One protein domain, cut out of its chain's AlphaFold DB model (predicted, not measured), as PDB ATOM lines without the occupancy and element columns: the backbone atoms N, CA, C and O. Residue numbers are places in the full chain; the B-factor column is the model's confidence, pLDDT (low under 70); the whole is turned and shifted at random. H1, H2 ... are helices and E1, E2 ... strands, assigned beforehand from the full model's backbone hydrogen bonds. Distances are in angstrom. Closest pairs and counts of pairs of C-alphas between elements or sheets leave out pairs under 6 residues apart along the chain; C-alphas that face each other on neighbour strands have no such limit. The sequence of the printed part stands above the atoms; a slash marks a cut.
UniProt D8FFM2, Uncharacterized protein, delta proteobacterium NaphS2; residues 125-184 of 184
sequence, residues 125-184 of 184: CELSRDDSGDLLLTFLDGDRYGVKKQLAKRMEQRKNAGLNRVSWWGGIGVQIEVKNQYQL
ATOM      1  N   CYS A 125      -7.857  -0.050  96.155       81.94
ATOM      2  CA  CYS A 125      -7.378   0.427  94.873       81.94
ATOM      3  C   CYS A 125      -8.518   1.011  94.050       81.94
ATOM      4  O   CYS A 125      -9.663   0.567  94.128       81.94
ATOM      5  N   GLU A 126      -8.167   2.006  93.253       87.94
ATOM      6  CA  GLU A 126      -9.020   2.568  92.221       87.94
ATOM      7  C   GLU A 126      -8.522   2.088  90.864       87.94
ATOM      8  O   GLU A 126      -7.317   2.025  90.610       87.94
ATOM      9  N   LEU A 127      -9.469   1.746  89.996       87.69
ATOM     10  CA  LEU A 127      -9.197   1.425  88.607       87.69
ATOM     11  C   LEU A 127      -9.822   2.509  87.735       87.69
ATOM     12  O   LEU A 127     -11.037   2.707  87.755       87.69
ATOM     13  N   SER A 128      -8.995   3.189  86.955       90.56
ATOM     14  CA  SER A 128      -9.418   4.220  86.015       90.56
ATOM     15  C   SER A 128      -8.734   4.026  84.662       90.56
ATOM     16  O   SER A 128      -8.011   3.050  84.436       90.56
ATOM     17  N   ARG A 129      -9.020   4.924  83.719       90.06
ATOM     18  CA  ARG A 129      -8.273   5.023  82.466       90.06
ATOM     19  C   ARG A 129      -7.426   6.277  82.502       90.06
ATOM     20  O   ARG A 129      -7.904   7.310  82.963       90.06
ATOM     21  N   ASP A 130      -6.201   6.167  82.016       87.06
ATOM     22  CA  ASP A 130      -5.362   7.334  81.789       87.06
ATOM     23  C   ASP A 130      -5.714   8.020  80.456       87.06
ATOM     24  O   ASP A 130      -6.500   7.507  79.650       87.06
ATOM     25  N   ASP A 131      -5.092   9.171  80.197       83.00
ATOM     26  CA  ASP A 131      -5.307   9.951  78.971       83.00
ATOM     27  C   ASP A 131      -4.869   9.213  77.693       83.00
ATOM     28  O   ASP A 131      -5.316   9.538  76.593       83.00
ATOM     29  N   SER A 132      -4.006   8.199  77.821       81.75
ATOM     30  CA  SER A 132      -3.574   7.344  76.711       81.75
ATOM     31  C   SER A 132      -4.522   6.167  76.441       81.75
ATOM     32  O   SER A 132      -4.345   5.446  75.457       81.75
ATOM     33  N   GLY A 133      -5.557   5.999  77.273       84.25
ATOM     34  CA  GLY A 133      -6.508   4.893  77.217       84.25
ATOM     35  C   GLY A 133      -6.016   3.606  77.889       84.25
ATOM     36  O   GLY A 133      -6.722   2.596  77.829       84.25
ATOM     37  N   ASP A 134      -4.843   3.636  78.528       89.62
ATOM     38  CA  ASP A 134      -4.305   2.540  79.328       89.62
ATOM     39  C   ASP A 134      -5.056   2.426  80.668       89.62
ATOM     40  O   ASP A 134      -5.640   3.390  81.172       89.62
ATOM     41  N   LEU A 135      -5.050   1.232  81.267       90.25
ATOM     42  CA  LEU A 135      -5.606   1.027  82.604       90.25
ATOM     43  C   LEU A 135      -4.671   1.639  83.642       90.25
ATOM     44  O   LEU A 135      -3.505   1.259  83.724       90.25
ATOM     45  N   LEU A 136      -5.199   2.532  84.470       90.19
ATOM     46  CA  LEU A 136      -4.492   3.103  85.604       90.19
ATOM     47  C   LEU A 136      -4.991   2.444  86.890       90.19
ATOM     48  O   LEU A 136      -6.155   2.582  87.264       90.19
ATOM     49  N   LEU A 137      -4.101   1.709  87.551       89.19
ATOM     50  CA  LEU A 137      -4.340   1.109  88.856       89.19
ATOM     51  C   LEU A 137      -3.706   1.986  89.936       89.19
ATOM     52  O   LEU A 137      -2.481   2.016  90.076       89.19
ATOM     53  N   THR A 138      -4.527   2.663  90.729       88.88
ATOM     54  CA  THR A 138      -4.058   3.516  91.823       88.88
ATOM     55  C   THR A 138      -4.234   2.799  93.155       88.88
ATOM     56  O   THR A 138      -5.350   2.565  93.610       88.88
ATOM     57  N   PHE A 139      -3.130   2.460  93.815       87.12
ATOM     58  CA  PHE A 139      -3.146   1.906  95.168       87.12
ATOM     59  C   PHE A 139      -3.279   3.025  96.203       87.12
ATOM     60  O   PHE A 139      -2.480   3.958  96.177       87.12
ATOM     61  N   LEU A 140      -4.238   2.926  97.129       85.69
ATOM     62  CA  LEU A 140      -4.578   4.012  98.062       85.69
ATOM     63  C   LEU A 140      -3.935   3.882  99.451       85.69
ATOM     64  O   LEU A 140      -3.830   4.869 100.172       85.69
ATOM     65  N   ASP A 141      -3.468   2.694  99.836       82.75
ATOM     66  CA  ASP A 141      -2.972   2.427 101.200       82.75
ATOM     67  C   ASP A 141      -1.490   2.793 101.419       82.75
ATOM     68  O   ASP A 141      -0.833   2.297 102.337       82.75
ATOM     69  N   GLY A 142      -0.910   3.607 100.538       76.00
ATOM     70  CA  GLY A 142       0.519   3.888 100.533       76.00
ATOM     71  C   GLY A 142       1.368   2.663 100.178       76.00
ATOM     72  O   GLY A 142       0.891   1.650  99.652       76.00
ATOM     73  N   ASP A 143       2.671   2.773 100.437       75.94
ATOM     74  CA  ASP A 143       3.665   1.763 100.064       75.94
ATOM     75  C   ASP A 143       4.801   1.705 101.085       75.94
ATOM     76  O   ASP A 143       5.924   2.143 100.837       75.94
ATOM     77  N   ARG A 144       4.474   1.178 102.271       68.19
ATOM     78  CA  ARG A 144       5.385   1.087 103.425       68.19
ATOM     79  C   ARG A 144       6.722   0.413 103.095       68.19
ATOM     80  O   ARG A 144       7.731   0.771 103.686       68.19
ATOM     81  N   TYR A 145       6.717  -0.542 102.166       69.38
ATOM     82  CA  TYR A 145       7.887  -1.345 101.798       69.38
ATOM     83  C   TYR A 145       8.478  -0.970 100.427       69.38
ATOM     84  O   TYR A 145       9.386  -1.641  99.951       69.38
ATOM     85  N   GLY A 146       7.970   0.078  99.769       74.12
ATOM     86  CA  GLY A 146       8.505   0.587  98.497       74.12
ATOM     87  C   GLY A 146       8.252  -0.287  97.259       74.12
ATOM     88  O   GLY A 146       8.730   0.045  96.171       74.12
ATOM     89  N   VAL A 147       7.519  -1.394  97.385       73.25
ATOM     90  CA  VAL A 147       7.338  -2.349  96.283       73.25
ATOM     91  C   VAL A 147       6.324  -1.886  95.262       73.25
ATOM     92  O   VAL A 147       6.543  -2.092  94.070       73.25
ATOM     93  N   LYS A 148       5.255  -1.204  95.673       78.00
ATOM     94  CA  LYS A 148       4.281  -0.687  94.703       78.00
ATOM     95  C   LYS A 148       4.926   0.376  93.810       78.00
ATOM     96  O   LYS A 148       4.707   0.374  92.602       78.00
ATOM     97  N   LYS A 149       5.800   1.217  94.369       81.44
ATOM     98  CA  LYS A 149       6.593   2.209  93.629       81.44
ATOM     99  C   LYS A 149       7.605   1.558  92.690       81.44
ATOM    100  O   LYS A 149       7.784   2.019  91.565       81.44
ATOM    101  N   GLN A 150       8.260   0.478  93.108       78.44
ATOM    102  CA  GLN A 150       9.164  -0.264  92.224       78.44
ATOM    103  C   GLN A 150       8.421  -0.965  91.095       78.44
ATOM    104  O   GLN A 150       8.869  -0.927  89.951       78.44
ATOM    105  N   LEU A 151       7.273  -1.563  91.402       79.25
ATOM    106  CA  LEU A 151       6.394  -2.169  90.419       79.25
ATOM    107  C   LEU A 151       5.916  -1.125  89.405       79.25
ATOM    108  O   LEU A 151       6.031  -1.368  88.208       79.25
ATOM    109  N   ALA A 152       5.484   0.054  89.864       85.62
ATOM    110  CA  ALA A 152       5.135   1.180  89.001       85.62
ATOM    111  C   ALA A 152       6.294   1.571  88.078       85.62
ATOM    112  O   ALA A 152       6.137   1.587  86.859       85.62
ATOM    113  N   LYS A 153       7.500   1.759  88.629       85.75
ATOM    114  CA  LYS A 153       8.705   2.061  87.840       85.75
ATOM    115  C   LYS A 153       9.011   0.982  86.798       85.75
ATOM    116  O   LYS A 153       9.452   1.289  85.694       85.75
ATOM    117  N   ARG A 154       8.811  -0.294  87.133       82.50
ATOM    118  CA  ARG A 154       9.040  -1.417  86.215       82.50
ATOM    119  C   ARG A 154       7.982  -1.486  85.120       82.50
ATOM    120  O   ARG A 154       8.347  -1.726  83.973       82.50
ATOM    121  N   MET A 155       6.713  -1.250  85.443       83.81
ATOM    122  CA  MET A 155       5.650  -1.151  84.440       83.81
ATOM    123  C   MET A 155       5.905   0.014  83.481       83.81
ATOM    124  O   MET A 155       5.803  -0.170  82.272       83.81
ATOM    125  N   GLU A 156       6.372   1.154  83.991       87.88
ATOM    126  CA  GLU A 156       6.785   2.303  83.179       87.88
ATOM    127  C   GLU A 156       7.943   1.946  82.231       87.88
ATOM    128  O   GLU A 156       7.883   2.183  81.027       87.88
ATOM    129  N   GLN A 157       8.988   1.277  82.736       86.50
ATOM    130  CA  GLN A 157      10.095   0.788  81.901       86.50
ATOM    131  C   GLN A 157       9.613  -0.167  80.803       86.50
ATOM    132  O   GLN A 157      10.062  -0.077  79.660       86.50
ATOM    133  N   ARG A 158       8.685  -1.074  81.130       85.31
ATOM    134  CA  ARG A 158       8.090  -1.985  80.148       85.31
ATOM    135  C   ARG A 158       7.229  -1.239  79.135       85.31
ATOM    136  O   ARG A 158       7.251  -1.619  77.968       85.31
ATOM    137  N   LYS A 159       6.505  -0.194  79.548       87.44
ATOM    138  CA  LYS A 159       5.714   0.665  78.655       87.44
ATOM    139  C   LYS A 159       6.624   1.333  77.633       87.44
ATOM    140  O   LYS A 159       6.382   1.200  76.437       87.44
ATOM    141  N   ASN A 160       7.723   1.924  78.098       88.12
ATOM    142  CA  ASN A 160       8.721   2.572  77.247       88.12
ATOM    143  C   ASN A 160       9.412   1.597  76.279       88.12
ATOM    144  O   ASN A 160       9.778   1.984  75.176       88.12
ATOM    145  N   ALA A 161       9.542   0.322  76.655       87.19
ATOM    146  CA  ALA A 161      10.048  -0.736  75.779       87.19
ATOM    147  C   ALA A 161       8.978  -1.354  74.851       87.19
ATOM    148  O   ALA A 161       9.283  -2.286  74.111       87.19
ATOM    149  N   GLY A 162       7.717  -0.910  74.915       85.81
ATOM    150  CA  GLY A 162       6.605  -1.499  74.156       85.81
ATOM    151  C   GLY A 162       6.146  -2.879  74.651       85.81
ATOM    152  O   GLY A 162       5.351  -3.541  73.992       85.81
ATOM    153  N   LEU A 163       6.610  -3.318  75.823       84.50
ATOM    154  CA  LEU A 163       6.367  -4.647  76.405       84.50
ATOM    155  C   LEU A 163       5.237  -4.668  77.447       84.50
ATOM    156  O   LEU A 163       5.102  -5.640  78.202       84.50
ATOM    157  N   ASN A 164       4.471  -3.583  77.542       84.38
ATOM    158  CA  ASN A 164       3.397  -3.408  78.520       84.38
ATOM    159  C   ASN A 164       1.998  -3.451  77.890       84.38
ATOM    160  O   ASN A 164       1.057  -2.966  78.495       84.38
ATOM    161  N   ARG A 165       1.847  -3.983  76.674       85.38
ATOM    162  CA  ARG A 165       0.538  -4.123  76.021       85.38
ATOM    163  C   ARG A 165       0.072  -5.567  76.069       85.38
ATOM    164  O   ARG A 165       0.842  -6.479  75.769       85.38
ATOM    165  N   VAL A 166      -1.196  -5.766  76.410       83.56
ATOM    166  CA  VAL A 166      -1.812  -7.092  76.473       83.56
ATOM    167  C   VAL A 166      -2.747  -7.264  75.279       83.56
ATOM    168  O   VAL A 166      -3.743  -6.556  75.138       83.56
ATOM    169  N   SER A 167      -2.422  -8.207  74.392       81.44
ATOM    170  CA  SER A 167      -3.140  -8.414  73.125       81.44
ATOM    171  C   SER A 167      -4.620  -8.740  73.333       81.44
ATOM    172  O   SER A 167      -5.478  -8.137  72.693       81.44
ATOM    173  N   TRP A 168      -4.940  -9.616  74.287       81.38
ATOM    174  CA  TRP A 168      -6.323  -9.987  74.603       81.38
ATOM    175  C   TRP A 168      -7.096  -8.917  75.395       81.38
ATOM    176  O   TRP A 168      -8.288  -9.084  75.634       81.38
ATOM    177  N   TRP A 169      -6.455  -7.812  75.792       81.44
ATOM    178  CA  TRP A 169      -7.125  -6.613  76.318       81.44
ATOM    179  C   TRP A 169      -7.302  -5.532  75.245       81.44
ATOM    180  O   TRP A 169      -7.528  -4.375  75.571       81.44
ATOM    181  N   GLY A 170      -7.173  -5.877  73.961       83.81
ATOM    182  CA  GLY A 170      -7.258  -4.903  72.870       83.81
ATOM    183  C   GLY A 170      -6.016  -4.018  72.756       83.81
ATOM    184  O   GLY A 170      -6.103  -2.895  72.273       83.81
ATOM    185  N   GLY A 171      -4.856  -4.499  73.220       84.94
ATOM    186  CA  GLY A 171      -3.599  -3.748  73.178       84.94
ATOM    187  C   GLY A 171      -3.464  -2.688  74.273       84.94
ATOM    188  O   GLY A 171      -2.568  -1.848  74.188       84.94
ATOM    189  N   ILE A 172      -4.330  -2.739  75.285       88.31
ATOM    190  CA  ILE A 172      -4.308  -1.866  76.461       88.31
ATOM    191  C   ILE A 172      -3.152  -2.271  77.383       88.31
ATOM    192  O   ILE A 172      -2.889  -3.467  77.576       88.31
ATOM    193  N   GLY A 173      -2.445  -1.279  77.925       87.88
ATOM    194  CA  GLY A 173      -1.422  -1.477  78.946       87.88
ATOM    195  C   GLY A 173      -1.884  -1.160  80.362       87.88
ATOM    196  O   GLY A 173      -3.005  -0.703  80.579       87.88
ATOM    197  N   VAL A 174      -1.016  -1.437  81.339       88.50
ATOM    198  CA  VAL A 174      -1.283  -1.160  82.761       88.50
ATOM    199  C   VAL A 174      -0.261  -0.192  83.313       88.50
ATOM    200  O   VAL A 174       0.945  -0.435  83.252       88.50
ATOM    201  N   GLN A 175      -0.751   0.870  83.923       88.56
ATOM    202  CA  GLN A 175       0.026   1.795  84.724       88.56
ATOM    203  C   GLN A 175      -0.363   1.676  86.181       88.56
ATOM    204  O   GLN A 175      -1.471   1.263  86.523       88.56
ATOM    205  N   ILE A 176       0.591   2.004  87.040       88.50
ATOM    206  CA  ILE A 176       0.423   1.870  88.475       88.50
ATOM    207  C   ILE A 176       0.788   3.192  89.119       88.50
ATOM    208  O   ILE A 176       1.883   3.712  88.914       88.50
ATOM    209  N   GLU A 177      -0.120   3.684  89.944       88.75
ATOM    210  CA  GLU A 177       0.078   4.845  90.793       88.75
ATOM    211  C   GLU A 177      -0.059   4.427  92.261       88.75
ATOM    212  O   GLU A 177      -0.754   3.471  92.608       88.75
ATOM    213  N   VAL A 178       0.638   5.133  93.146       86.94
ATOM    214  CA  VAL A 178       0.602   4.877  94.584       86.94
ATOM    215  C   VAL A 178       0.282   6.179  95.300       86.94
ATOM    216  O   VAL A 178       1.090   7.108  95.288       86.94
ATOM    217  N   LYS A 179      -0.866   6.214  95.969       86.62
ATOM    218  CA  LYS A 179      -1.313   7.278  96.871       86.62
ATOM    219  C   LYS A 179      -1.373   6.745  98.299       86.62
ATOM    220  O   LYS A 179      -1.361   5.537  98.520       86.62
ATOM    221  N   ASN A 180      -1.403   7.649  99.270       81.19
ATOM    222  CA  ASN A 180      -1.644   7.304 100.666       81.19
ATOM    223  C   ASN A 180      -2.816   8.129 101.192       81.19
ATOM    224  O   ASN A 180      -2.633   9.266 101.610       81.19
ATOM    225  N   GLN A 181      -4.013   7.547 101.162       78.00
ATOM    226  CA  GLN A 181      -5.245   8.205 101.611       78.00
ATOM    227  C   GLN A 181      -5.293   8.448 103.128       78.00
ATOM    228  O   GLN A 181      -6.160   9.173 103.606       78.00
ATOM    229  N   TYR A 182      -4.372   7.845 103.888       73.94
ATOM    230  CA  TYR A 182      -4.271   7.990 105.341       73.94
ATOM    231  C   TYR A 182      -3.164   8.960 105.778       73.94
ATOM    232  O   TYR A 182      -3.009   9.206 106.973       73.94
ATOM    233  N   GLN A 183      -2.382   9.505 104.840       61.66
ATOM    234  CA  GLN A 183      -1.492  10.635 105.102       61.66
ATOM    235  C   GLN A 183      -2.265  11.932 104.843       61.66
ATOM    236  O   GLN A 183      -2.353  12.382 103.703       61.66
ATOM    237  N   LEU A 184      -2.850  12.473 105.917       48.41
ATOM    238  CA  LEU A 184      -3.272  13.875 106.014       48.41
ATOM    239  C   LEU A 184      -2.045  14.791 106.089       48.41
ATOM    240  O   LEU A 184      -1.084  14.416 106.802       48.41
TER     241      LEU A 184
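What this domain is: This is residues 125 to 184 of the 184 residues of an uncharacterized protein of delta proteobacterium NaphS2 (UniProt D8FFM2). A small sheet of three strands has one helix packed along its E3 edge, so that E1, E2, E3 and H1 follow one another across the domain, each running lengthwise beside the next. E1 and E2 form a hairpin, the chain then passes through H1, and E3 comes back on the other side of E2 from E1. The printed part has 60 residues, with one named helix and three named strands in the order E1, E2, H1, E3; the sheet runs E1, E2, E3 and is mixed, and the class is mixed, helices and strands. The whole is only just compact, close to loose, with a radius of gyration of the C-alphas of 12.3 A, and its outline is elongated, 38 by 19 by 17 A.

How they stand to each other: E1, residues 125 to 129, is an edge strand, and it forms a hairpin with E2, residues 135 to 139. The two are antiparallel at 156 degrees; N 126 and O 138, 2.9 A apart, are within hydrogen-bond range, as are N 136 and O 128, 2.9 A. E2 is the inner strand. Its other neighbour is the edge strand E3, residues 172 to 178, parallel to it at 19 degrees, with N 137 and O 175 at 2.9 A and N 175 and O 135 at 2.8 A. H1, residues 147 to 160, is on the sheet at a height over the sheet of 4.9 A. It is only just over E3, on which 3 of its 14 C-alphas fall. On the local plane its line and that of E3 stand at 29 degrees, only just along the strands. The closest C-alphas of H1 and E3 are those of Ala 152 and Ile 176, 4.8 A apart; those of E2 and H1 are Phe 139 and Lys 148, 7.9 A. E2, H1 and E3 make a strand-helix-strand unit, two parallel neighbour strands with a helix between them in the chain. Residues 165 to 166 pair antiparallel with residues 172 to 173 of E3. In H1 every O i to N i+4 pair is within hydrogen-bond range.

Where its parts are: E1 begins at C-alpha 125, (-7.378, 0.427, 94.873), and is 13.3 A long. E2 is 12.8 A long. H1 begins at C-alpha 147, (7.338, -2.349, 96.283), and is 19.7 A long. E3, the longest strand by residues, is 20.0 A long and ends at C-alpha 178, (0.602, 4.877, 94.584).

The domain as a whole: The C-alphas farthest apart are those of Ser 167 and Leu 184, 39.7 A. The printed part has no cut and ends at the chain's last residue, 184. The link from E1 to E2 is tight, that from E2 to H1 short, and that from H1 to E3 long, with 11 residues. The mean pLDDT of the printed part is 82.9; residues 144 to 145 and 183 to 184 are under 70.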